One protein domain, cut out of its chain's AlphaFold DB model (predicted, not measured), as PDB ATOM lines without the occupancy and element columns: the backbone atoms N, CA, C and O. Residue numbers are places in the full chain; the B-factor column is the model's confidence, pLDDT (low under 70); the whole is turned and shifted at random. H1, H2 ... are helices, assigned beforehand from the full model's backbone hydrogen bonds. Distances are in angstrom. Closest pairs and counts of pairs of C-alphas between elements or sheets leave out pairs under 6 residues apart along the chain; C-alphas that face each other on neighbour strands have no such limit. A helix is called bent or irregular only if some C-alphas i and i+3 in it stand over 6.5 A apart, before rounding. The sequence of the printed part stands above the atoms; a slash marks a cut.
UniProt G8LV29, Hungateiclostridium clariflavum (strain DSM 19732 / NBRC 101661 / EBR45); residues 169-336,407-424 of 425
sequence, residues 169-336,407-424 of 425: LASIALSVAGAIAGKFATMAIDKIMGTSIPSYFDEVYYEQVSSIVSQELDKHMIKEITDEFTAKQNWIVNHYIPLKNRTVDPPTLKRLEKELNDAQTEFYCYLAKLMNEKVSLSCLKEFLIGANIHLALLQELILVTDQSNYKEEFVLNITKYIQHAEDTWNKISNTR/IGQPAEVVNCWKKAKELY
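AT A GLANCE: This is residues 169 to 336 and 407 to 424 of the 425 residues of a protein of Hungateiclostridium clariflavum (strain DSM 19732 / NBRC 101661 / EBR45) (UniProt G8LV29). Four long helices, H4 to H7, run to and fro in an elongated bundle with H6 in its middle; the short H1, H2 and H8 pack along one side, and H3 makes a corner with the end of H7. H2, H4, H5, H6, H7 and H8 form the up-and-down bundle, each running against the one before it. The printed part has 186 residues with eight named helices, H1 to H8 along the chain, and no named strand: all helix. It is compact, with a radius of gyration of the C-alphas of 16.4 A, spanning 53 by 32 by 24 A.

HOW THE PARTS SIT: Start at H7, residues 308 to 336. It forms a hairpin with the hub H6, residues 284 to 305; their closest C-alphas, Ile 302 and Tyr 310, are 5.8 A apart. H5, residues 250 to 274, forms a hairpin with H6, closest at C-alphas Gln 264 and His 294, 5.8 A. H4, residues 219 to 246, touches H5 at C-alphas Lys 244 and Leu 256, 6.8 A, their closest. H8, residues 410 to 422, touches H7, closest at C-alphas Ile 322 and Val 414, 5.6 A. H1, residues 169 to 177, touches H8 at a shallow tilt of 4 degrees, the same way; the closest C-alphas, Ala 177 and Ala 420, are 3.9 A apart. H2, residues 184 to 193, touches residues 293 to 300 of H6 alone, closest at C-alphas Ala 185 and Ala 296, 6.0 A. H3, residues 203 to 213, touches residues 332 to 336 of H7 alone, only just about perpendicular at 73 degrees; C-alphas Ile 212 and Arg 336 are closest, 5.7 A. Every O i to N i+4 pair is within hydrogen-bond range in H1, H3 and H5 to H8; H2 has 5 of 6, H4 22 of 24.

IN THESE COORDINATES: Find C-alpha 308 at (-1.041, -50.299, -21.667); H7 runs 42.1 A to C-alpha 336 at (17.178, -56.457, 15.788). H4 spans 39.6 A, H5 35.9 A and H6 31.1 A. H4 is only just irregular: C-alphas 238 and 241 are 6.8 A apart.

THE WHOLE: The farthest C-alphas, Asp 249 and Thr 335, are 53.4 A apart. Residues 337 to 406 are cut out, and C-alphas 336 and 407 are 13.2 A apart. Of the links printed whole, none is long. The model's pLDDT is under 70 at residues 169 to 204, 245 to 249 and 306.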
ATOM      1  N   LEU A 169      11.818 -40.016   2.071       55.78
ATOM      2  CA  LEU A 169      11.479 -41.216   1.288       55.78
ATOM      3  C   LEU A 169       9.973 -41.460   1.212       55.78
ATOM      4  O   LEU A 169       9.444 -41.706   0.131       55.78
ATOM      5  N   ALA A 170       9.262 -41.329   2.332       52.31
ATOM      6  CA  ALA A 170       7.805 -41.446   2.346       52.31
ATOM      7  C   ALA A 170       7.150 -40.349   1.499       52.31
ATOM      8  O   ALA A 170       6.177 -40.590   0.794       52.31
ATOM      9  N   SER A 171       7.707 -39.137   1.516       54.78
ATOM     10  CA  SER A 171       7.196 -38.041   0.698       54.78
ATOM     11  C   SER A 171       7.440 -38.243  -0.806       54.78
ATOM     12  O   SER A 171       6.649 -37.771  -1.618       54.78
ATOM     13  N   ILE A 172       8.497 -38.975  -1.172       59.91
ATOM     14  CA  ILE A 172       8.769 -39.404  -2.545       59.91
ATOM     15  C   ILE A 172       7.797 -40.522  -2.938       59.91
ATOM     16  O   ILE A 172       7.149 -40.434  -3.976       59.91
ATOM     17  N   ALA A 173       7.619 -41.534  -2.094       52.88
ATOM     18  CA  ALA A 173       6.660 -42.604  -2.347       52.88
ATOM     19  C   ALA A 173       5.219 -42.068  -2.448       52.88
ATOM     20  O   ALA A 173       4.433 -42.536  -3.267       52.88
ATOM     21  N   LEU A 174       4.870 -41.045  -1.660       56.12
ATOM     22  CA  LEU A 174       3.598 -40.337  -1.788       56.12
ATOM     23  C   LEU A 174       3.505 -39.575  -3.113       56.12
ATOM     24  O   LEU A 174       2.431 -39.548  -3.701       56.12
ATOM     25  N   SER A 175       4.606 -38.989  -3.598       55.41
ATOM     26  CA  SER A 175       4.615 -38.385  -4.933       55.41
ATOM     27  C   SER A 175       4.325 -39.435  -6.004       55.41
ATOM     28  O   SER A 175       3.432 -39.202  -6.799       55.41
ATOM     29  N   VAL A 176       4.913 -40.636  -5.925       57.00
ATOM     30  CA  VAL A 176       4.546 -41.794  -6.769       57.00
ATOM     31  C   VAL A 176       3.064 -42.174  -6.608       57.00
ATOM     32  O   VAL A 176       2.418 -42.585  -7.561       57.00
ATOM     33  N   ALA A 177       2.469 -41.994  -5.429       49.81
ATOM     34  CA  ALA A 177       1.053 -42.275  -5.190       49.81
ATOM     35  C   ALA A 177       0.077 -41.159  -5.612       49.81
ATOM     36  O   ALA A 177      -1.120 -41.384  -5.574       49.81
ATOM     37  N   GLY A 178       0.517 -39.954  -5.985       45.41
ATOM     38  CA  GLY A 178      -0.378 -38.814  -6.265       45.41
ATOM     39  C   GLY A 178      -0.832 -38.683  -7.726       45.41
ATOM     40  O   GLY A 178      -1.169 -37.587  -8.171       45.41
ATOM     41  N   ALA A 179      -0.730 -39.749  -8.523       46.88
ATOM     42  CA  ALA A 179      -0.063 -39.627  -9.814       46.88
ATOM     43  C   ALA A 179      -0.838 -39.460 -11.113       46.88
ATOM     44  O   ALA A 179      -0.277 -39.626 -12.193       46.88
ATOM     45  N   ILE A 180      -2.108 -39.098 -11.051       41.88
ATOM     46  CA  ILE A 180      -2.965 -39.202 -12.237       41.88
ATOM     47  C   ILE A 180      -2.917 -37.933 -13.134       41.88
ATOM     48  O   ILE A 180      -3.543 -37.899 -14.186       41.88
ATOM     49  N   ALA A 181      -2.126 -36.894 -12.809       38.09
ATOM     50  CA  ALA A 181      -2.249 -35.571 -13.461       38.09
ATOM     51  C   ALA A 181      -0.938 -34.867 -13.910       38.09
ATOM     52  O   ALA A 181      -0.786 -33.653 -13.769       38.09
ATOM     53  N   GLY A 182       0.020 -35.598 -14.492       39.03
ATOM     54  CA  GLY A 182       0.946 -35.020 -15.491       39.03
ATOM     55  C   GLY A 182       2.152 -34.175 -15.028       39.03
ATOM     56  O   GLY A 182       2.851 -33.632 -15.879       39.03
ATOM     57  N   LYS A 183       2.463 -34.055 -13.727       47.81
ATOM     58  CA  LYS A 183       3.643 -33.296 -13.220       47.81
ATOM     59  C   LYS A 183       4.685 -34.177 -12.505       47.81
ATOM     60  O   LYS A 183       5.231 -33.793 -11.474       47.81
ATOM     61  N   PHE A 184       4.935 -35.368 -13.051       54.06
ATOM     62  CA  PHE A 184       5.484 -36.505 -12.305       54.06
ATOM     63  C   PHE A 184       6.970 -36.460 -12.003       54.06
ATOM     64  O   PHE A 184       7.374 -36.329 -10.846       54.06
ATOM     65  N   ALA A 185       7.802 -36.587 -13.031       46.28
ATOM     66  CA  ALA A 185       9.171 -36.958 -12.737       46.28
ATOM     67  C   ALA A 185       9.976 -35.840 -12.071       46.28
ATOM     68  O   ALA A 185      10.710 -36.129 -11.143       46.28
ATOM     69  N   THR A 186       9.813 -34.568 -12.452       46.56
ATOM     70  CA  THR A 186      10.667 -33.485 -11.937       46.56
ATOM     71  C   THR A 186      10.478 -33.227 -10.447       46.56
ATOM     72  O   THR A 186      11.462 -32.957  -9.785       46.56
ATOM     73  N   MET A 187       9.280 -33.372  -9.866       48.91
ATOM     74  CA  MET A 187       9.101 -33.153  -8.418       48.91
ATOM     75  C   MET A 187       9.634 -34.311  -7.568       48.91
ATOM     76  O   MET A 187      10.262 -34.070  -6.538       48.91
ATOM     77  N   ALA A 188       9.397 -35.559  -7.984       50.06
ATOM     78  CA  ALA A 188       9.935 -36.731  -7.297       50.06
ATOM     79  C   ALA A 188      11.464 -36.761  -7.417       50.06
ATOM     80  O   ALA A 188      12.169 -36.902  -6.422       50.06
ATOM     81  N   ILE A 189      11.974 -36.534  -8.628       50.72
ATOM     82  CA  ILE A 189      13.397 -36.524  -8.941       50.72
ATOM     83  C   ILE A 189      14.102 -35.324  -8.315       50.72
ATOM     84  O   ILE A 189      15.087 -35.538  -7.627       50.72
ATOM     85  N   ASP A 190      13.603 -34.090  -8.431       51.38
ATOM     86  CA  ASP A 190      14.221 -32.927  -7.769       51.38
ATOM     87  C   ASP A 190      14.270 -33.115  -6.248       51.38
ATOM     88  O   ASP A 190      15.170 -32.608  -5.585       51.38
ATOM     89  N   LYS A 191      13.331 -33.868  -5.663       53.06
ATOM     90  CA  LYS A 191      13.334 -34.170  -4.227       53.06
ATOM     91  C   LYS A 191      14.315 -35.284  -3.850       53.06
ATOM     92  O   LYS A 191      14.921 -35.206  -2.785       53.06
ATOM     93  N   ILE A 192      14.491 -36.285  -4.715       50.31
ATOM     94  CA  ILE A 192      15.506 -37.343  -4.577       50.31
ATOM     95  C   ILE A 192      16.918 -36.769  -4.796       50.31
ATOM     96  O   ILE A 192      17.855 -37.169  -4.111       50.31
ATOM     97  N   MET A 193      17.054 -35.799  -5.705       49.03
ATOM     98  CA  MET A 193      18.319 -35.388  -6.326       49.03
ATOM     99  C   MET A 193      18.775 -33.967  -5.967       49.03
ATOM    100  O   MET A 193      19.946 -33.637  -6.118       49.03
ATOM    101  N   GLY A 194      17.869 -33.110  -5.489       42.47
ATOM    102  CA  GLY A 194      18.137 -31.718  -5.101       42.47
ATOM    103  C   GLY A 194      18.683 -31.558  -3.682       42.47
ATOM    104  O   GLY A 194      18.995 -30.444  -3.260       42.47
ATOM    105  N   THR A 195      18.832 -32.657  -2.942       36.38
ATOM    106  CA  THR A 195      19.698 -32.686  -1.762       36.38
ATOM    107  C   THR A 195      21.104 -32.974  -2.264       36.38
ATOM    108  O   THR A 195      21.299 -33.952  -2.974       36.38
ATOM    109  N   SER A 196      22.063 -32.094  -1.957       35.09
ATOM    110  CA  SER A 196      23.496 -32.371  -2.118       35.09
ATOM    111  C   SER A 196      23.733 -33.820  -1.737       35.09
ATOM    112  O   SER A 196      23.407 -34.116  -0.588       35.09
ATOM    113  N   ILE A 197      24.201 -34.652  -2.679       39.53
ATOM    114  CA  ILE A 197      24.431 -36.095  -2.524       39.53
ATOM    115  C   ILE A 197      24.923 -36.325  -1.092       39.53
ATOM    116  O   ILE A 197      26.106 -36.102  -0.820       39.53
ATOM    117  N   PRO A 198      24.053 -36.678  -0.120       39.91
ATOM    118  CA  PRO A 198      24.537 -37.228   1.121       39.91
ATOM    119  C   PRO A 198      25.350 -38.443   0.684       39.91
ATOM    120  O   PRO A 198      25.061 -39.025  -0.364       39.91
ATOM    121  N   SER A 199      26.353 -38.863   1.442       44.88
ATOM    122  CA  SER A 199      26.826 -40.234   1.283       44.88
ATOM    123  C   SER A 199      25.622 -41.140   1.586       44.88
ATOM    124  O   SER A 199      25.350 -41.462   2.739       44.88
ATOM    125  N   TYR A 200      24.781 -41.413   0.578       50.19
ATOM    126  CA  TYR A 200      23.516 -42.140   0.712       50.19
ATOM    127  C   TYR A 200      23.824 -43.533   1.267       50.19
ATOM    128  O   TYR A 200      23.110 -44.034   2.140       50.19
ATOM    129  N   PHE A 201      24.988 -44.020   0.841       57.81
ATOM    130  CA  PHE A 201      25.837 -45.042   1.413       57.81
ATOM    131  C   PHE A 201      26.578 -44.464   2.620       57.81
ATOM    132  O   PHE A 201      27.727 -44.031   2.532       57.81
ATOM    133  N   ASP A 202      25.865 -44.369   3.734       61.03
ATOM    134  CA  ASP A 202      26.467 -43.993   5.004       61.03
ATOM    135  C   ASP A 202      27.205 -45.225   5.539       61.03
ATOM    136  O   ASP A 202      26.599 -46.284   5.710       61.03
ATOM    137  N   GLU A 203      28.510 -45.114   5.783       65.38
ATOM    138  CA  GLU A 203      29.286 -46.191   6.410       65.38
ATOM    139  C   GLU A 203      28.631 -46.600   7.741       65.38
ATOM    140  O   GLU A 203      28.487 -47.789   8.020       65.38
ATOM    141  N   VAL A 204      28.057 -45.632   8.470       65.69
ATOM    142  CA  VAL A 204      27.290 -45.866   9.701       65.69
ATOM    143  C   VAL A 204      26.041 -46.714   9.445       65.69
ATOM    144  O   VAL A 204      25.682 -47.544  10.281       65.69
ATOM    145  N   TYR A 205      25.364 -46.536   8.306       72.75
ATOM    146  CA  TYR A 205      24.208 -47.358   7.943       72.75
ATOM    147  C   TYR A 205      24.615 -48.819   7.750       72.75
ATOM    148  O   TYR A 205      24.025 -49.705   8.374       72.75
ATOM    149  N   TYR A 206      25.638 -49.062   6.929       72.81
ATOM    150  CA  TYR A 206      26.096 -50.416   6.639       72.81
ATOM    151  C   TYR A 206      26.661 -51.105   7.872       72.81
ATOM    152  O   TYR A 206      26.289 -52.243   8.142       72.81
ATOM    153  N   GLU A 207      27.471 -50.415   8.674       72.88
ATOM    154  CA  GLU A 207      27.982 -50.956   9.933       72.88
ATOM    155  C   GLU A 207      26.843 -51.371  10.872       72.88
ATOM    156  O   GLU A 207      26.825 -52.494  11.387       72.88
ATOM    157  N   GLN A 208      25.843 -50.501  11.058       72.88
ATOM    158  CA  GLN A 208      24.720 -50.802  11.940       72.88
ATOM    159  C   GLN A 208      23.872 -51.953  11.408       72.88
ATOM    160  O   GLN A 208      23.573 -52.876  12.166       72.88
ATOM    161  N   VAL A 209      23.499 -51.953  10.129       81.56
ATOM    162  CA  VAL A 209      22.658 -53.023   9.580       81.56
ATOM    163  C   VAL A 209      23.417 -54.345   9.503       81.56
ATOM    164  O   VAL A 209      22.886 -55.356   9.967       81.56
ATOM    165  N   SER A 210      24.669 -54.360   9.044       78.00
ATOM    166  CA  SER A 210      25.488 -55.577   9.011       78.00
ATOM    167  C   SER A 210      25.685 -56.177  10.406       78.00
ATOM    168  O   SER A 210      25.564 -57.394  10.549       78.00
ATOM    169  N   SER A 211      25.866 -55.357  11.453       80.62
ATOM    170  CA  SER A 211      25.951 -55.849  12.841       80.62
ATOM    171  C   SER A 211      24.659 -56.519  13.337       80.62
ATOM    172  O   SER A 211      24.690 -57.397  14.202       80.62
ATOM    173  N   ILE A 212      23.509 -56.134  12.774       86.06
ATOM    174  CA  ILE A 212      22.203 -56.696  13.118       86.06
ATOM    175  C   ILE A 212      21.999 -58.022  12.395       86.06
ATOM    176  O   ILE A 212      21.705 -59.029  13.037       86.06
ATOM    177  N   VAL A 213      22.113 -58.020  11.065       85.19
ATOM    178  CA  VAL A 213      21.700 -59.152  10.223       85.19
ATOM    179  C   VAL A 213      22.823 -60.128   9.886       85.19
ATOM    180  O   VAL A 213      22.564 -61.136   9.236       85.19
ATOM    181  N   SER A 214      24.052 -59.862  10.344       82.06
ATOM    182  CA  SER A 214      25.237 -60.689  10.052       82.06
ATOM    183  C   SER A 214      25.464 -60.902   8.547       82.06
ATOM    184  O   SER A 214      26.005 -61.919   8.124       82.06
ATOM    185  N   GLN A 215      25.023 -59.938   7.734       78.12
ATOM    186  CA  GLN A 215      25.262 -59.879   6.299       78.12
ATOM    187  C   GLN A 215      26.352 -58.842   6.057       78.12
ATOM    188  O   GLN A 215      26.087 -57.642   5.923       78.12
ATOM    189  N   GLU A 216      27.593 -59.313   6.078       73.69
ATOM    190  CA  GLU A 216      28.751 -58.490   5.761       73.69
ATOM    191  C   GLU A 216      28.794 -58.258   4.252       73.69
ATOM    192  O   GLU A 216      28.854 -59.198   3.459       73.69
ATOM    193  N   LEU A 217      28.734 -56.988   3.860       75.81
ATOM    194  CA  LEU A 217      29.048 -56.582   2.502       75.81
ATOM    195  C   LEU A 217      30.533 -56.240   2.475       75.81
ATOM    196  O   LEU A 217      30.997 -55.411   3.261       75.81
ATOM    197  N   ASP A 218      31.288 -56.867   1.581       78.81
ATOM    198  CA  ASP A 218      32.663 -56.441   1.376       78.81
ATOM    199  C   ASP A 218      32.703 -55.025   0.766       78.81
ATOM    200  O   ASP A 218      31.758 -54.551   0.121       78.81
ATOM    201  N   LYS A 219      33.824 -54.327   0.975       72.62
ATOM    202  CA  LYS A 219      33.994 -52.943   0.507       72.62
ATOM    203  C   LYS A 219      33.869 -52.808  -1.011       72.62
ATOM    204  O   LYS A 219      33.483 -51.743  -1.484       72.62
ATOM    205  N   HIS A 220      34.209 -53.852  -1.771       75.31
ATOM    206  CA  HIS A 220      34.099 -53.829  -3.225       75.31
ATOM    207  C   HIS A 220      32.629 -53.825  -3.649       75.31
ATOM    208  O   HIS A 220      32.244 -53.011  -4.480       75.31
ATOM    209  N   MET A 221      31.796 -54.658  -3.033       79.56
ATOM    210  CA  MET A 221      30.365 -54.723  -3.310       79.56
ATOM    211  C   MET A 221      29.635 -53.443  -2.886       79.56
ATOM    212  O   MET A 221      28.825 -52.930  -3.652       79.56
ATOM    213  N   ILE A 222      29.968 -52.867  -1.721       74.31
ATOM    214  CA  ILE A 222      29.432 -51.551  -1.316       74.31
ATOM    215  C   ILE A 222      29.795 -50.491  -2.360       74.31
ATOM    216  O   ILE A 222      28.938 -49.713  -2.780       74.31
ATOM    217  N   LYS A 223      31.057 -50.476  -2.807       75.50
ATOM    218  CA  LYS A 223      31.525 -49.540  -3.829       75.50
ATOM    219  C   LYS A 223      30.816 -49.752  -5.167       75.50
ATOM    220  O   LYS A 223      30.413 -48.770  -5.771       75.50
ATOM    221  N   GLU A 224      30.624 -50.992  -5.610       81.75
ATOM    222  CA  GLU A 224      29.909 -51.301  -6.856       81.75
ATOM    223  C   GLU A 224      28.472 -50.766  -6.818       81.75
ATOM    224  O   GLU A 224      28.053 -50.064  -7.737       81.75
ATOM    225  N   ILE A 225      27.744 -51.023  -5.726       79.06
ATOM    226  CA  ILE A 225      26.378 -50.517  -5.549       79.06
ATOM    227  C   ILE A 225      26.379 -48.980  -5.516       79.06
ATOM    228  O   ILE A 225      25.542 -48.345  -6.160       79.06
ATOM    229  N   THR A 226      27.344 -48.380  -4.811       74.62
ATOM    230  CA  THR A 226      27.494 -46.921  -4.698       74.62
ATOM    231  C   THR A 226      27.754 -46.266  -6.049       74.62
ATOM    232  O   THR A 226      27.103 -45.279  -6.397       74.62
ATOM    233  N   ASP A 227      28.697 -46.809  -6.815       76.25
ATOM    234  CA  ASP A 227      29.089 -46.290  -8.120       76.25
ATOM    235  C   ASP A 227      27.942 -46.431  -9.122       76.25
ATOM    236  O   ASP A 227      27.638 -45.480  -9.843       76.25
ATOM    237  N   GLU A 228      27.264 -47.584  -9.144       81.62
ATOM    238  CA  GLU A 228      26.129 -47.817 -10.039       81.62
ATOM    239  C   GLU A 228      24.965 -46.871  -9.715       81.62
ATOM    240  O   GLU A 228      24.398 -46.251 -10.618       81.62
ATOM    241  N   PHE A 229      24.647 -46.682  -8.432       79.06
ATOM    242  CA  PHE A 229      23.626 -45.726  -8.014       79.06
ATOM    243  C   PHE A 229      24.007 -44.290  -8.385       79.06
ATOM    244  O   PHE A 229      23.195 -43.564  -8.958       79.06
ATOM    245  N   THR A 230      25.258 -43.896  -8.135       74.25
ATOM    246  CA  THR A 230      25.776 -42.559  -8.465       74.25
ATOM    247  C   THR A 230      25.741 -42.305  -9.973       74.25
ATOM    248  O   THR A 230      25.375 -41.213 -10.410       74.25
ATOM    249  N   ALA A 231      26.063 -43.303 -10.799       75.69
ATOM    250  CA  ALA A 231      25.970 -43.195 -12.253       75.69
ATOM    251  C   ALA A 231      24.526 -42.935 -12.707       75.69
ATOM    252  O   ALA A 231      24.280 -42.021 -13.496       75.69
ATOM    253  N   LYS A 232      23.561 -43.676 -12.152       77.88
ATOM    254  CA  LYS A 232      22.136 -43.475 -12.447       77.88
ATOM    255  C   LYS A 232      21.635 -42.119 -11.964       77.88
ATOM    256  O   LYS A 232      20.886 -41.447 -12.668       77.88
ATOM    257  N   GLN A 233      22.098 -41.677 -10.799       72.44
ATOM    258  CA  GLN A 233      21.825 -40.338 -10.298       72.44
ATOM    259  C   GLN A 233      22.346 -39.258 -11.259       72.44
ATOM    260  O   GLN A 233      21.606 -38.365 -11.673       72.44
ATOM    261  N   ASN A 234      23.602 -39.367 -11.682       71.81
ATOM    262  CA  ASN A 234      24.204 -38.429 -12.623       71.81
ATOM    263  C   ASN A 234      23.478 -38.414 -13.972       71.81
ATOM    264  O   ASN A 234      23.298 -37.338 -14.538       71.81
ATOM    265  N   TRP A 235      23.023 -39.567 -14.471       80.19
ATOM    266  CA  TRP A 235      22.197 -39.622 -15.678       80.19
ATOM    267  C   TRP A 235      20.897 -38.828 -15.499       80.19
ATOM    268  O   TRP A 235      20.537 -38.023 -16.358       80.19
ATOM    269  N   ILE A 236      20.229 -38.963 -14.352       73.12
ATOM    270  CA  ILE A 236      18.997 -38.219 -14.090       73.12
ATOM    271  C   ILE A 236      19.237 -36.697 -14.118       73.12
ATOM    272  O   ILE A 236      18.523 -35.970 -14.811       73.12
ATOM    273  N   VAL A 237      20.249 -36.210 -13.388       70.12
ATOM    274  CA  VAL A 237      20.530 -34.764 -13.281       70.12
ATOM    275  C   VAL A 237      21.019 -34.188 -14.600       70.12
ATOM    276  O   VAL A 237      20.530 -33.154 -15.048       70.12
ATOM    277  N   ASN A 238      21.997 -34.849 -15.214       70.06
ATOM    278  CA  ASN A 238      22.755 -34.270 -16.318       70.06
ATOM    279  C   ASN A 238      22.140 -34.584 -17.684       70.06
ATOM    280  O   ASN A 238      22.464 -33.910 -18.659       70.06
ATOM    281  N   HIS A 239      21.270 -35.596 -17.774       77.38
ATOM    282  CA  HIS A 239      20.682 -36.031 -19.038       77.38
ATOM    283  C   HIS A 239      19.156 -35.949 -19.037       77.38
ATOM    284  O   HIS A 239      18.582 -35.213 -19.841       77.38
ATOM    285  N   TYR A 240      18.495 -36.659 -18.122       75.69
ATOM    286  CA  TYR A 240      17.037 -36.774 -18.123       75.69
ATOM    287  C   TYR A 240      16.325 -35.434 -17.900       75.69
ATOM    288  O   TYR A 240      15.469 -35.057 -18.702       75.69
ATOM    289  N   ILE A 241      16.676 -34.698 -16.837       72.62
ATOM    290  CA  ILE A 241      16.034 -33.413 -16.519       72.62
ATOM    291  C   ILE A 241      16.196 -32.414 -17.685       72.62
ATOM    292  O   ILE A 241      15.183 -31.864 -18.132       72.62
ATOM    293  N   PRO A 242      17.409 -32.192 -18.241       71.25
ATOM    294  CA  PRO A 242      17.581 -31.340 -19.416       71.25
ATOM    295  C   PRO A 242      16.789 -31.804 -20.636       71.25
ATOM    296  O   PRO A 242      16.221 -30.965 -21.335       71.25
ATOM    297  N   LEU A 243      16.741 -33.115 -20.901       73.50
ATOM    298  CA  LEU A 243      15.993 -33.668 -22.029       73.50
ATOM    299  C   LEU A 243      14.499 -33.379 -21.880       73.50
ATOM    300  O   LEU A 243      13.910 -32.792 -22.781       73.50
ATOM    301  N   LYS A 244      13.914 -33.703 -20.721       71.81
ATOM    302  CA  LYS A 244      12.500 -33.451 -20.423       71.81
ATOM    303  C   LYS A 244      12.129 -31.974 -20.561       71.81
ATOM    304  O   LYS A 244      11.106 -31.665 -21.161       71.81
ATOM    305  N   ASN A 245      12.962 -31.063 -20.057       69.81
ATOM    306  CA  ASN A 245      12.693 -29.622 -20.128       69.81
ATOM    307  C   ASN A 245      12.742 -29.059 -21.559       69.81
ATOM    308  O   ASN A 245      12.189 -27.992 -21.811       69.81
ATOM    309  N   ARG A 246      13.410 -29.751 -22.490       69.75
ATOM    310  CA  ARG A 246      13.516 -29.364 -23.905       69.75
ATOM    311  C   ARG A 246      12.496 -30.072 -24.798       69.75
ATOM    312  O   ARG A 246      12.414 -29.743 -25.978       69.75
ATOM    313  N   THR A 247      11.743 -31.037 -24.270       64.69
ATOM    314  CA  THR A 247      10.734 -31.774 -25.034       64.69
ATOM    315  C   THR A 247       9.545 -30.869 -25.338       64.69
ATOM    316  O   THR A 247       8.746 -30.556 -24.458       64.69
ATOM    317  N   VAL A 248       9.431 -30.454 -26.598       67.00
ATOM    318  CA  VAL A 248       8.373 -29.548 -27.084       67.00
ATOM    319  C   VAL A 248       7.691 -30.055 -28.358       67.00
ATOM    320  O   VAL A 248       6.689 -29.483 -28.783       67.00
ATOM    321  N   ASP A 249       8.207 -31.128 -28.970       68.12
ATOM    322  CA  ASP A 249       7.761 -31.637 -30.270       68.12
ATOM    323  C   ASP A 249       7.713 -33.186 -30.329       68.12
ATOM    324  O   ASP A 249       8.290 -33.870 -29.479       68.12
ATOM    325  N   PRO A 250       7.022 -33.792 -31.319       72.62
ATOM    326  CA  PRO A 250       6.907 -35.253 -31.410       72.62
ATOM    327  C   PRO A 250       8.245 -36.015 -31.567       72.62
ATOM    328  O   PRO A 250       8.383 -37.086 -30.972       72.62
ATOM    329  N   PRO A 251       9.246 -35.536 -32.337       73.56
ATOM    330  CA  PRO A 251      10.575 -36.158 -32.376       73.56
ATOM    331  C   PRO A 251      11.300 -36.192 -31.023       73.56
ATOM    332  O   PRO A 251      11.865 -37.224 -30.654       73.56
ATOM    333  N   THR A 252      11.272 -35.092 -30.268       74.44
ATOM    334  CA  THR A 252      11.859 -35.015 -28.921       74.44
ATOM    335  C   THR A 252      11.089 -35.873 -27.921       74.44
ATOM    336  O   THR A 252      11.719 -36.497 -27.067       74.44
ATOM    337  N   LEU A 253       9.770 -36.022 -28.086       76.75
ATOM    338  CA  LEU A 253       8.953 -36.948 -27.296       76.75
ATOM    339  C   LEU A 253       9.345 -38.414 -27.531       76.75
ATOM    340  O   LEU A 253       9.555 -39.144 -26.570       76.75
ATOM    341  N   LYS A 254       9.535 -38.835 -28.791       81.62
ATOM    342  CA  LYS A 254      10.015 -40.195 -29.111       81.62
ATOM    343  C   LYS A 254      11.415 -40.468 -28.566       81.62
ATOM    344  O   LYS A 254      11.715 -41.584 -28.147       81.62
ATOM    345  N   ARG A 255      12.290 -39.457 -28.583       83.56
ATOM    346  CA  ARG A 255      13.610 -39.561 -27.952       83.56
ATOM    347  C   ARG A 255      13.476 -39.736 -26.441       83.56
ATOM    348  O   ARG A 255      14.123 -40.617 -25.892       83.56
ATOM    349  N   LEU A 256      12.634 -38.932 -25.794       83.19
ATOM    350  CA  LEU A 256      12.368 -39.031 -24.360       83.19
ATOM    351  C   LEU A 256      11.795 -40.405 -23.983       83.19
ATOM    352  O   LEU A 256      12.269 -41.002 -23.025       83.19
ATOM    353  N   GLU A 257      10.833 -40.922 -24.749       86.19
ATOM    354  CA  GLU A 257      10.275 -42.270 -24.576       86.19
ATOM    355  C   GLU A 257      11.369 -43.342 -24.611       86.19
ATOM    356  O   GLU A 257      11.446 -44.172 -23.707       86.19
ATOM    357  N   LYS A 258      12.249 -43.305 -25.620       87.88
ATOM    358  CA  LYS A 258      13.346 -44.271 -25.733       87.88
ATOM    359  C   LYS A 258      14.287 -44.209 -24.525       87.88
ATOM    360  O   LYS A 258      14.561 -45.237 -23.920       87.88
ATOM    361  N   GLU A 259      14.754 -43.015 -24.171       88.06
ATOM    362  CA  GLU A 259      15.689 -42.811 -23.054       88.06
ATOM    363  C   GLU A 259      15.071 -43.236 -21.713       88.06
ATOM    364  O   GLU A 259      15.735 -43.839 -20.874       88.06
ATOM    365  N   LEU A 260      13.776 -42.972 -21.518       87.25
ATOM    366  CA  LEU A 260      13.031 -43.447 -20.357       87.25
ATOM    367  C   LEU A 260      12.929 -44.975 -20.320       87.25
ATOM    368  O   LEU A 260      13.080 -45.564 -19.250       87.25
ATOM    369  N   ASN A 261      12.675 -45.616 -21.463       88.44
ATOM    370  CA  ASN A 261      12.578 -47.071 -21.550       88.44
ATOM    371  C   ASN A 261      13.928 -47.764 -21.282       88.44
ATOM    372  O   ASN A 261      13.984 -48.776 -20.577       88.44
ATOM    373  N   ASP A 262      15.018 -47.198 -21.796       87.12
ATOM    374  CA  ASP A 262      16.368 -47.697 -21.533       87.12
ATOM    375  C   ASP A 262      16.701 -47.536 -20.034       87.12
ATOM    376  O   ASP A 262      17.082 -48.498 -19.361       87.12
ATOM    377  N   ALA A 263      16.434 -46.358 -19.462       87.12
ATOM    378  CA  ALA A 263      16.710 -46.083 -18.056       87.12
ATOM    379  C   ALA A 263      15.876 -46.929 -17.086       87.12
ATOM    380  O   ALA A 263      16.426 -47.434 -16.106       87.12
ATOM    381  N   GLN A 264      14.569 -47.110 -17.325       88.81
ATOM    382  CA  GLN A 264      13.752 -47.956 -16.446       88.81
ATOM    383  C   GLN A 264      14.281 -49.396 -16.434       88.81
ATOM    384  O   GLN A 264      14.447 -49.965 -15.356       88.81
ATOM    385  N   THR A 265      14.687 -49.923 -17.596       86.75
ATOM    386  CA  THR A 265      15.244 -51.279 -17.714       86.75
ATOM    387  C   THR A 265      16.524 -51.409 -16.892       86.75
ATOM    388  O   THR A 265      16.707 -52.364 -16.134       86.75
ATOM    389  N   GLU A 266      17.410 -50.418 -16.981       87.50
ATOM    390  CA  GLU A 266      18.631 -50.407 -16.186       87.50
ATOM    391  C   GLU A 266      18.367 -50.298 -14.675       87.50
ATOM    392  O   GLU A 266      19.060 -50.932 -13.873       87.50
ATOM    393  N   PHE A 267      17.382 -49.494 -14.264       86.44
ATOM    394  CA  PHE A 267      16.966 -49.395 -12.865       86.44
ATOM    395  C   PHE A 267      16.356 -50.706 -12.363       86.44
ATOM    396  O   PHE A 267      16.635 -51.110 -11.234       86.44
ATOM    397  N   TYR A 268      15.580 -51.400 -13.194       89.25
ATOM    398  CA  TYR A 268      15.048 -52.719 -12.879       89.25
ATOM    399  C   TYR A 268      16.168 -53.737 -12.630       89.25
ATOM    400  O   TYR A 268      16.161 -54.431 -11.610       89.25
ATOM    401  N   CYS A 269      17.177 -53.789 -13.506       87.56
ATOM    402  CA  CYS A 269      18.340 -54.663 -13.329       87.56
ATOM    403  C   CYS A 269      19.116 -54.348 -12.043       87.56
ATOM    404  O   CYS A 269      19.487 -55.265 -11.309       87.56
ATOM    405  N   TYR A 270      19.319 -53.064 -11.742       87.75
ATOM    406  CA  TYR A 270      19.943 -52.627 -10.495       87.75
ATOM    407  C   TYR A 270      19.147 -53.090  -9.267       87.75
ATOM    408  O   TYR A 270      19.703 -53.687  -8.346       87.75
ATOM    409  N   LEU A 271      17.824 -52.907  -9.273       92.50
ATOM    410  CA  LEU A 271      16.962 -53.342  -8.171       92.50
ATOM    411  C   LEU A 271      16.955 -54.858  -7.998       92.50
ATOM    412  O   LEU A 271      16.965 -55.336  -6.865       92.50
ATOM    413  N   ALA A 272      17.018 -55.625  -9.087       89.88
ATOM    414  CA  ALA A 272      17.144 -57.076  -9.015       89.88
ATOM    415  C   ALA A 272      18.428 -57.518  -8.285       89.88
ATOM    416  O   ALA A 272      18.387 -58.492  -7.529       89.88
ATOM    417  N   LYS A 273      19.547 -56.788  -8.444       89.75
ATOM    418  CA  LYS A 273      20.772 -57.029  -7.658       89.75
ATOM    419  C   LYS A 273      20.532 -56.777  -6.169       89.75
ATOM    420  O   LYS A 273      20.897 -57.615  -5.351       89.75
ATOM    421  N   LEU A 274      19.874 -55.669  -5.819       90.62
ATOM    422  CA  LEU A 274      19.584 -55.321  -4.422       90.62
ATOM    423  C   LEU A 274      18.595 -56.282  -3.759       90.62
ATOM    424  O   LEU A 274      18.667 -56.508  -2.557       90.62
ATOM    425  N   MET A 275      17.701 -56.893  -4.533       93.69
ATOM    426  CA  MET A 275      16.760 -57.897  -4.036       93.69
ATOM    427  C   MET A 275      17.399 -59.277  -3.817       93.69
ATOM    428  O   MET A 275      16.733 -60.182  -3.308       93.69
ATOM    429  N   ASN A 276      18.671 -59.469  -4.183       90.69
ATOM    430  CA  ASN A 276      19.367 -60.738  -4.007       90.69
ATOM    431  C   ASN A 276      19.517 -61.089  -2.517       90.69
ATOM    432  O   ASN A 276      19.870 -60.249  -1.687       90.69
ATOM    433  N   GLU A 277      19.300 -62.356  -2.163       88.75
ATOM    434  CA  GLU A 277      19.371 -62.833  -0.774       88.75
ATOM    435  C   GLU A 277      20.708 -62.521  -0.084       88.75
ATOM    436  O   GLU A 277      20.728 -62.282   1.122       88.75
ATOM    437  N   LYS A 278      21.807 -62.440  -0.848       87.00
ATOM    438  CA  LYS A 278      23.157 -62.156  -0.344       87.00
ATOM    439  C   LYS A 278      23.375 -60.716   0.111       87.00
ATOM    440  O   LYS A 278      24.340 -60.486   0.834       87.00
ATOM    441  N   VAL A 279      22.521 -59.773  -0.296       87.88
ATOM    442  CA  VAL A 279      22.707 -58.336   0.000       87.88
ATOM    443  C   VAL A 279      21.440 -57.607   0.447       87.88
ATOM    444  O   VAL A 279      21.522 -56.502   0.979       87.88
ATOM    445  N   SER A 280      20.269 -58.209   0.241       91.69
ATOM    446  CA  SER A 280      18.960 -57.569   0.422       91.69
ATOM    447  C   SER A 280      18.684 -57.001   1.805       91.69
ATOM    448  O   SER A 280      18.019 -55.972   1.906       91.69
ATOM    449  N   LEU A 281      19.189 -57.622   2.872       92.50
ATOM    450  CA  LEU A 281      18.980 -57.104   4.222       92.50
ATOM    451  C   LEU A 281      19.796 -55.821   4.431       92.50
ATOM    452  O   LEU A 281      19.276 -54.829   4.938       92.50
ATOM    453  N   SER A 282      21.053 -55.828   3.991       88.19
ATOM    454  CA  SER A 282      21.964 -54.687   4.117       88.19
ATOM    455  C   SER A 282      21.693 -53.564   3.112       88.19
ATOM    456  O   SER A 282      22.154 -52.456   3.339       88.19
ATOM    457  N   CYS A 283      20.943 -53.825   2.035       87.81
ATOM    458  CA  CYS A 283      20.661 -52.852   0.970       87.81
ATOM    459  C   CYS A 283      19.208 -52.351   0.943       87.81
ATOM    460  O   CYS A 283      18.754 -51.811  -0.069       87.81
ATOM    461  N   LEU A 284      18.432 -52.558   2.016       91.69
ATOM    462  CA  LEU A 284      17.014 -52.183   2.027       91.69
ATOM    463  C   LEU A 284      16.822 -50.679   1.772       91.69
ATOM    464  O   LEU A 284      15.899 -50.297   1.056       91.69
ATOM    465  N   LYS A 285      17.680 -49.817   2.328       86.31
ATOM    466  CA  LYS A 285      17.579 -48.362   2.149       86.31
ATOM    467  C   LYS A 285      17.744 -47.972   0.678       86.31
ATOM    468  O   LYS A 285      16.908 -47.258   0.125       86.31
ATOM    469  N   GLU A 286      18.786 -48.484   0.034       83.81
ATOM    470  CA  GLU A 286      19.097 -48.249  -1.376       83.81
ATOM    471  C   GLU A 286      17.994 -48.806  -2.273       83.81
ATOM    472  O   GLU A 286      17.594 -48.157  -3.242       83.81
ATOM    473  N   PHE A 287      17.455 -49.972  -1.914       91.88
ATOM    474  CA  PHE A 287      16.323 -50.572  -2.601       91.88
ATOM    475  C   PHE A 287      15.089 -49.665  -2.555       91.88
ATOM    476  O   PHE A 287      14.510 -49.388  -3.603       91.88
ATOM    477  N   LEU A 288      14.699 -49.147  -1.381       87.50
ATOM    478  CA  LEU A 288      13.536 -48.256  -1.253       87.50
ATOM    479  C   LEU A 288      13.689 -46.991  -2.109       87.50
ATOM    480  O   LEU A 288      12.723 -46.521  -2.714       87.50
ATOM    481  N   ILE A 289      14.903 -46.443  -2.186       81.00
ATOM    482  CA  ILE A 289      15.193 -45.261  -3.003       81.00
ATOM    483  C   ILE A 289      15.129 -45.603  -4.492       81.00
ATOM    484  O   ILE A 289      14.396 -44.955  -5.240       81.00
ATOM    485  N   GLY A 290      15.863 -46.628  -4.927       83.81
ATOM    486  CA  GLY A 290      15.896 -47.034  -6.329       83.81
ATOM    487  C   GLY A 290      14.519 -47.462  -6.840       83.81
ATOM    488  O   GLY A 290      14.148 -47.105  -7.954       83.81
ATOM    489  N   ALA A 291      13.725 -48.146  -6.011       90.56
ATOM    490  CA  ALA A 291      12.362 -48.551  -6.337       90.56
ATOM    491  C   ALA A 291      11.456 -47.337  -6.563       90.56
ATOM    492  O   ALA A 291      10.707 -47.315  -7.535       90.56
ATOM    493  N   ASN A 292      11.564 -46.296  -5.732       82.75
ATOM    494  CA  ASN A 292      10.839 -45.043  -5.953       82.75
ATOM    495  C   ASN A 292      11.215 -44.379  -7.286       82.75
ATOM    496  O   ASN A 292      10.329 -43.914  -7.998       82.75
ATOM    497  N   ILE A 293      12.507 -44.354  -7.637       81.69
ATOM    498  CA  ILE A 293      12.964 -43.795  -8.918       81.69
ATOM    499  C   ILE A 293      12.411 -44.614 -10.085       81.69
ATOM    500  O   ILE A 293      11.830 -44.053 -11.008       81.69
ATOM    501  N   HIS A 294      12.546 -45.937 -10.026       89.31
ATOM    502  CA  HIS A 294      12.055 -46.835 -11.065       89.31
ATOM    503  C   HIS A 294      10.546 -46.683 -11.293       89.31
ATOM    504  O   HIS A 294      10.096 -46.552 -12.428       89.31
ATOM    505  N   LEU A 295       9.760 -46.639 -10.212       86.88
ATOM    506  CA  LEU A 295       8.318 -46.415 -10.294       86.88
ATOM    507  C   LEU A 295       7.993 -45.041 -10.896       86.88
ATOM    508  O   LEU A 295       7.103 -44.956 -11.736       86.88
ATOM    509  N   ALA A 296       8.738 -43.989 -10.544       80.62
ATOM    510  CA  ALA A 296       8.561 -42.667 -11.143       80.62
ATOM    511  C   ALA A 296       8.889 -42.648 -12.651       80.62
ATOM    512  O   ALA A 296       8.182 -41.993 -13.416       80.62
ATOM    513  N   LEU A 297       9.914 -43.387 -13.094       83.81
ATOM    514  CA  LEU A 297      10.249 -43.537 -14.517       83.81
ATOM    515  C   LEU A 297       9.138 -44.264 -15.285       83.81
ATOM    516  O   LEU A 297       8.738 -43.807 -16.355       83.81
ATOM    517  N   LEU A 298       8.586 -45.347 -14.725       86.12
ATOM    518  CA  LEU A 298       7.450 -46.057 -15.322       86.12
ATOM    519  C   LEU A 298       6.204 -45.168 -15.412       86.12
ATOM    520  O   LEU A 298       5.512 -45.179 -16.425       86.12
ATOM    521  N   GLN A 299       5.928 -44.354 -14.393       79.69
ATOM    522  CA  GLN A 299       4.822 -43.390 -14.446       79.69
ATOM    523  C   GLN A 299       5.021 -42.337 -15.526       79.69
ATOM    524  O   GLN A 299       4.069 -41.998 -16.225       79.69
ATOM    525  N   GLU A 300       6.246 -41.846 -15.694       78.88
ATOM    526  CA  GLU A 300       6.561 -40.931 -16.783       78.88
ATOM    527  C   GLU A 300       6.347 -41.599 -18.151       78.88
ATOM    528  O   GLU A 300       5.718 -40.995 -19.016       78.88
ATOM    529  N   LEU A 301       6.773 -42.857 -18.332       82.44
ATOM    530  CA  LEU A 301       6.510 -43.633 -19.554       82.44
ATOM    531  C   LEU A 301       5.021 -43.796 -19.843       82.44
ATOM    532  O   LEU A 301       4.590 -43.608 -20.981       82.44
ATOM    533  N   ILE A 302       4.220 -44.097 -18.822       81.75
ATOM    534  CA  ILE A 302       2.762 -44.195 -18.957       81.75
ATOM    535  C   ILE A 302       2.179 -42.871 -19.473       81.75
ATOM    536  O   ILE A 302       1.288 -42.890 -20.320       81.75
ATOM    537  N   LEU A 303       2.695 -41.730 -19.001       77.31
ATOM    538  CA  LEU A 303       2.234 -40.404 -19.419       77.31
ATOM    539  C   LEU A 303       2.650 -40.036 -20.848       77.31
ATOM    540  O   LEU A 303       1.887 -39.356 -21.530       77.31
ATOM    541  N   VAL A 304       3.842 -40.445 -21.301       77.56
ATOM    542  CA  VAL A 304       4.352 -40.052 -22.630       77.56
ATOM    543  C   VAL A 304       3.970 -41.009 -23.760       77.56
ATOM    544  O   VAL A 304       3.987 -40.589 -24.914       77.56
ATOM    545  N   THR A 305       3.628 -42.268 -23.460       73.56
ATOM    546  CA  THR A 305       3.434 -43.310 -24.492       73.56
ATOM    547  C   THR A 305       1.989 -43.780 -24.688       73.56
ATOM    548  O   THR A 305       1.694 -44.369 -25.725       73.56
ATOM    549  N   ASP A 306       1.094 -43.559 -23.716       63.62
ATOM    550  CA  ASP A 306      -0.265 -44.144 -23.642       63.62
ATOM    551  C   ASP A 306      -0.318 -45.678 -23.875       63.62
ATOM    552  O   ASP A 306      -1.371 -46.251 -24.160       63.62
ATOM    553  N   GLN A 307       0.815 -46.387 -23.747       73.19
ATOM    554  CA  GLN A 307       0.864 -47.837 -23.931       73.19
ATOM    555  C   GLN A 307       0.422 -48.565 -22.651       73.19
ATOM    556  O   GLN A 307       0.867 -48.263 -21.540       73.19
ATOM    557  N   SER A 308      -0.460 -49.560 -22.798       70.69
ATOM    558  CA  SER A 308      -1.041 -50.299 -21.667       70.69
ATOM    559  C   SER A 308      -0.040 -51.205 -20.940       70.69
ATOM    560  O   SER A 308      -0.171 -51.405 -19.733       70.69
ATOM    561  N   ASN A 309       0.985 -51.706 -21.635       85.81
ATOM    562  CA  ASN A 309       2.031 -52.572 -21.077       85.81
ATOM    563  C   ASN A 309       2.792 -51.911 -19.916       85.81
ATOM    564  O   ASN A 309       3.086 -52.586 -18.935       85.81
ATOM    565  N   TYR A 310       3.060 -50.601 -19.964       86.62
ATOM    566  CA  TYR A 310       3.771 -49.927 -18.871       86.62
ATOM    567  C   TYR A 310       2.925 -49.793 -17.600       86.62
ATOM    568  O   TYR A 310       3.471 -49.811 -16.497       86.62
ATOM    569  N   LYS A 311       1.590 -49.714 -17.719       86.50
ATOM    570  CA  LYS A 311       0.688 -49.763 -16.551       86.50
ATOM    571  C   LYS A 311       0.741 -51.140 -15.891       86.50
ATOM    572  O   LYS A 311       0.877 -51.231 -14.672       86.50
ATOM    573  N   GLU A 312       0.692 -52.202 -16.690       89.62
ATOM    574  CA  GLU A 312       0.837 -53.580 -16.203       89.62
ATOM    575  C   GLU A 312       2.207 -53.802 -15.548       89.62
ATOM    576  O   GLU A 312       2.295 -54.371 -14.458       89.62
ATOM    577  N   GLU A 313       3.275 -53.292 -16.164       90.25
ATOM    578  CA  GLU A 313       4.636 -53.358 -15.638       90.25
ATOM    579  C   GLU A 313       4.790 -52.583 -14.323       90.25
ATOM    580  O   GLU A 313       5.410 -53.082 -13.379       90.25
ATOM    581  N   PHE A 314       4.168 -51.406 -14.209       90.38
ATOM    582  CA  PHE A 314       4.102 -50.652 -12.959       90.38
ATOM    583  C   PHE A 314       3.431 -51.469 -11.851       90.38
ATOM    584  O   PHE A 314       4.022 -51.646 -10.785       90.38
ATOM    585  N   VAL A 315       2.240 -52.023 -12.106       91.94
ATOM    586  CA  VAL A 315       1.489 -52.833 -11.128       91.94
ATOM    587  C   VAL A 315       2.265 -54.093 -10.726       91.94
ATOM    588  O   VAL A 315       2.301 -54.462  -9.544       91.94
ATOM    589  N   LEU A 316       2.925 -54.747 -11.685       94.62
ATOM    590  CA  LEU A 316       3.756 -55.920 -11.436       94.62
ATOM    591  C   LEU A 316       4.950 -55.576 -10.540       94.62
ATOM    592  O   LEU A 316       5.184 -56.247  -9.531       94.62
ATOM    593  N   ASN A 317       5.699 -54.529 -10.887       95.00
ATOM    594  CA  ASN A 317       6.908 -54.148 -10.166       95.00
ATOM    595  C   ASN A 317       6.596 -53.571  -8.784       95.00
ATOM    596  O   ASN A 317       7.211 -54.000  -7.811       95.00
ATOM    597  N   ILE A 318       5.585 -52.706  -8.642       93.88
ATOM    598  CA  ILE A 318       5.205 -52.175  -7.325       93.88
ATOM    599  C   ILE A 318       4.734 -53.283  -6.377       93.88
ATOM    600  O   ILE A 318       5.051 -53.255  -5.190       93.88
ATOM    601  N   THR A 319       4.054 -54.314  -6.893       97.25
ATOM    602  CA  THR A 319       3.664 -55.488  -6.097       97.25
ATOM    603  C   THR A 319       4.888 -56.254  -5.599       97.25
ATOM    604  O   THR A 319       4.962 -56.582  -4.415       97.25
ATOM    605  N   LYS A 320       5.872 -56.500  -6.477       97.31
ATOM    606  CA  LYS A 320       7.143 -57.141  -6.098       97.31
ATOM    607  C   LYS A 320       7.896 -56.313  -5.056       97.31
ATOM    608  O   LYS A 320       8.446 -56.877  -4.113       97.31
ATOM    609  N   TYR A 321       7.901 -54.989  -5.204       97.19
ATOM    610  CA  TYR A 321       8.634 -54.096  -4.312       97.19
ATOM    611  C   TYR A 321       8.002 -53.992  -2.928       97.19
ATOM    612  O   TYR A 321       8.730 -54.039  -1.939       97.19
ATOM    613  N   ILE A 322       6.668 -53.939  -2.844       97.00
ATOM    614  CA  ILE A 322       5.931 -54.026  -1.576       97.00
ATOM    615  C   ILE A 322       6.312 -55.309  -0.836       97.00
ATOM    616  O   ILE A 322       6.771 -55.232   0.301       97.00
ATOM    617  N   GLN A 323       6.193 -56.464  -1.500       98.06
ATOM    618  CA  GLN A 323       6.481 -57.757  -0.879       98.06
ATOM    619  C   GLN A 323       7.925 -57.824  -0.369       98.06
ATOM    620  O   GLN A 323       8.169 -58.183   0.781       98.06
ATOM    621  N   HIS A 324       8.885 -57.430  -1.209       97.75
ATOM    622  CA  HIS A 324      10.293 -57.437  -0.837       97.75
ATOM    623  C   HIS A 324      10.586 -56.519   0.352       97.75
ATOM    624  O   HIS A 324      11.231 -56.943   1.308       97.75
ATOM    625  N   ALA A 325      10.100 -55.276   0.321       97.06
ATOM    626  CA  ALA A 325      10.329 -54.325   1.401       97.06
ATOM    627  C   ALA A 325       9.720 -54.803   2.727       97.06
ATOM    628  O   ALA A 325      10.367 -54.677   3.767       97.06
ATOM    629  N   GLU A 326       8.516 -55.385   2.704       97.81
ATOM    630  CA  GLU A 326       7.872 -55.942   3.898       97.81
ATOM    631  C   GLU A 326       8.648 -57.131   4.467       97.81
ATOM    632  O   GLU A 326       8.959 -57.145   5.659       97.81
ATOM    633  N   ASP A 327       9.011 -58.104   3.631       97.69
ATOM    634  CA  ASP A 327       9.744 -59.294   4.068       97.69
ATOM    635  C   ASP A 327      11.118 -58.936   4.634       97.69
ATOM    636  O   ASP A 327      11.504 -59.399   5.712       97.69
ATOM    637  N   THR A 328      11.853 -58.082   3.924       97.12
ATOM    638  CA  THR A 328      13.186 -57.627   4.315       97.12
ATOM    639  C   THR A 328      13.121 -56.811   5.609       97.12
ATOM    640  O   THR A 328      13.867 -57.094   6.551       97.12
ATOM    641  N   TRP A 329      12.177 -55.870   5.733       96.69
ATOM    642  CA  TRP A 329      11.990 -55.093   6.964       96.69
ATOM    643  C   TRP A 329      11.575 -55.962   8.156       96.69
ATOM    644  O   TRP A 329      12.090 -55.795   9.267       96.69
ATOM    645  N   ASN A 330      10.682 -56.930   7.950       96.81
ATOM    646  CA  ASN A 330      10.269 -57.862   8.996       96.81
ATOM    647  C   ASN A 330      11.451 -58.708   9.485       96.81
ATOM    648  O   ASN A 330      11.634 -58.862  10.695       96.81
ATOM    649  N   LYS A 331      12.301 -59.200   8.576       96.25
ATOM    650  CA  LYS A 331      13.523 -59.938   8.934       96.25
ATOM    651  C   LYS A 331      14.505 -59.073   9.721       96.25
ATOM    652  O   LYS A 331      14.934 -59.486  10.801       96.25
ATOM    653  N   ILE A 332      14.821 -57.872   9.232       94.88
ATOM    654  CA  ILE A 332      15.745 -56.941   9.898       94.88
ATOM    655  C   ILE A 332      15.224 -56.573  11.293       94.88
ATOM    656  O   ILE A 332      15.942 -56.706  12.284       94.88
ATOM    657  N   SER A 333      13.958 -56.160  11.395       95.62
ATOM    658  CA  SER A 333      13.368 -55.712  12.661       95.62
ATOM    659  C   SER A 333      13.249 -56.843  13.684       95.62
ATOM    660  O   SER A 333      13.565 -56.644  14.856       95.62
ATOM    661  N   ASN A 334      12.867 -58.054  13.274       96.00
ATOM    662  CA  ASN A 334      12.829 -59.205  14.180       96.00
ATOM    663  C   ASN A 334      14.229 -59.595  14.659       96.00
ATOM    664  O   ASN A 334      14.427 -59.800  15.856       96.00
ATOM    665  N   THR A 335      15.211 -59.612  13.758       95.50
ATOM    666  CA  THR A 335      16.609 -59.874  14.126       95.50
ATOM    667  C   THR A 335      17.108 -58.830  15.122       95.50
ATOM    668  O   THR A 335      17.652 -59.180  16.169       95.50
ATOM    669  N   ARG A 336      16.817 -57.546  14.877       93.56
ATOM    670  CA  ARG A 336      17.178 -56.457  15.788       93.56
ATOM    671  C   ARG A 336      16.555 -56.606  17.175       93.56
ATOM    672  O   ARG A 336      17.253 -56.376  18.162       93.56
ATOM    673  N   ILE A 407      16.820 -46.325   8.089       81.12
ATOM    674  CA  ILE A 407      16.458 -46.903   6.779       81.12
ATOM    675  C   ILE A 407      15.544 -45.954   5.981       81.12
ATOM    676  O   ILE A 407      15.460 -46.046   4.758       81.12
ATOM    677  N   GLY A 408      14.876 -45.015   6.652       77.19
ATOM    678  CA  GLY A 408      13.955 -44.062   6.036       77.19
ATOM    679  C   GLY A 408      12.507 -44.558   6.002       77.19
ATOM    680  O   GLY A 408      11.835 -44.470   4.978       77.19
ATOM    681  N   GLN A 409      12.022 -45.035   7.148       80.94
ATOM    682  CA  GLN A 409      10.659 -45.493   7.452       80.94
ATOM    683  C   GLN A 409      10.069 -46.467   6.411       80.94
ATOM    684  O   GLN A 409       9.114 -46.115   5.709       80.94
ATOM    685  N   PRO A 410      10.566 -47.716   6.329       87.62
ATOM    686  CA  PRO A 410      10.101 -48.703   5.347       87.62
ATOM    687  C   PRO A 410       8.580 -48.892   5.316       87.62
ATOM    688  O   PRO A 410       7.983 -48.960   4.246       87.62
ATOM    689  N   ALA A 411       7.936 -48.919   6.487       87.56
ATOM    690  CA  ALA A 411       6.489 -49.092   6.594       87.56
ATOM    691  C   ALA A 411       5.698 -47.921   5.980       87.56
ATOM    692  O   ALA A 411       4.662 -48.138   5.354       87.56
ATOM    693  N   GLU A 412       6.182 -46.682   6.126       82.06
ATOM    694  CA  GLU A 412       5.547 -45.516   5.501       82.06
ATOM    695  C   GLU A 412       5.672 -45.581   3.975       82.06
ATOM    696  O   GLU A 412       4.683 -45.376   3.273       82.06
ATOM    697  N   VAL A 413       6.858 -45.934   3.466       81.31
ATOM    698  CA  VAL A 413       7.114 -46.092   2.024       81.31
ATOM    699  C   VAL A 413       6.214 -47.174   1.424       81.31
ATOM    700  O   VAL A 413       5.525 -46.920   0.437       81.31
ATOM    701  N   VAL A 414       6.145 -48.348   2.055       88.25
ATOM    702  CA  VAL A 414       5.273 -49.450   1.620       88.25
ATOM    703  C   VAL A 414       3.801 -49.037   1.610       88.25
ATOM    704  O   VAL A 414       3.082 -49.347   0.662       88.25
ATOM    705  N   ASN A 415       3.332 -48.315   2.632       82.75
ATOM    706  CA  ASN A 415       1.952 -47.828   2.666       82.75
ATOM    707  C   ASN A 415       1.657 -46.851   1.521       82.75
ATOM    708  O   ASN A 415       0.572 -46.894   0.942       82.75
ATOM    709  N   CYS A 416       2.614 -45.993   1.163       79.50
ATOM    710  CA  CYS A 416       2.504 -45.145  -0.017       79.50
ATOM    711  C   CYS A 416       2.458 -45.972  -1.309       79.50
ATOM    712  O   CYS A 416       1.613 -45.707  -2.159       79.50
ATOM    713  N   TRP A 417       3.287 -47.009  -1.444       84.75
ATOM    714  CA  TRP A 417       3.254 -47.895  -2.610       84.75
ATOM    715  C   TRP A 417       1.946 -48.672  -2.742       84.75
ATOM    716  O   TRP A 417       1.437 -48.816  -3.849       84.75
ATOM    717  N   LYS A 418       1.358 -49.135  -1.633       85.19
ATOM    718  CA  LYS A 418       0.038 -49.786  -1.647       85.19
ATOM    719  C   LYS A 418      -1.037 -48.852  -2.204       85.19
ATOM    720  O   LYS A 418      -1.765 -49.252  -3.104       85.19
ATOM    721  N   LYS A 419      -1.055 -47.593  -1.754       79.69
ATOM    722  CA  LYS A 419      -1.957 -46.561  -2.294       79.69
ATOM    723  C   LYS A 419      -1.693 -46.280  -3.772       79.69
ATOM    724  O   LYS A 419      -2.629 -46.185  -4.549       79.69
ATOM    725  N   ALA A 420      -0.424 -46.173  -4.170       76.62
ATOM    726  CA  ALA A 420      -0.063 -45.964  -5.568       76.62
ATOM    727  C   ALA A 420      -0.550 -47.120  -6.449       76.62
ATOM    728  O   ALA A 420      -1.109 -46.880  -7.509       76.62
ATOM    729  N   LYS A 421      -0.395 -48.370  -6.001       83.25
ATOM    730  CA  LYS A 421      -0.872 -49.554  -6.720       83.25
ATOM    731  C   LYS A 421      -2.384 -49.510  -6.967       83.25
ATOM    732  O   LYS A 421      -2.806 -49.822  -8.071       83.25
ATOM    733  N   GLU A 422      -3.175 -49.117  -5.969       79.81
ATOM    734  CA  GLU A 422      -4.640 -49.010  -6.079       79.81
ATOM    735  C   GLU A 422      -5.097 -48.020  -7.160       79.81
ATOM    736  O   GLU A 422      -6.186 -48.176  -7.689       79.81
ATOM    737  N   LEU A 423      -4.273 -47.033  -7.524       73.50
ATOM    738  CA  LEU A 423      -4.595 -46.063  -8.576       73.50
ATOM    739  C   LEU A 423      -4.404 -46.586 -10.006       73.50
ATOM    740  O   LEU A 423      -4.839 -45.931 -10.951       73.50
ATOM    741  N   TYR A 424      -3.713 -47.716 -10.171       73.44
ATOM    742  CA  TYR A 424      -3.416 -48.328 -11.472       73.44
ATOM    743  C   TYR A 424      -4.104 -49.692 -11.656       73.44
ATOM    744  O   TYR A 424      -3.893 -50.338 -12.684       73.44
TER     745      TYR A 424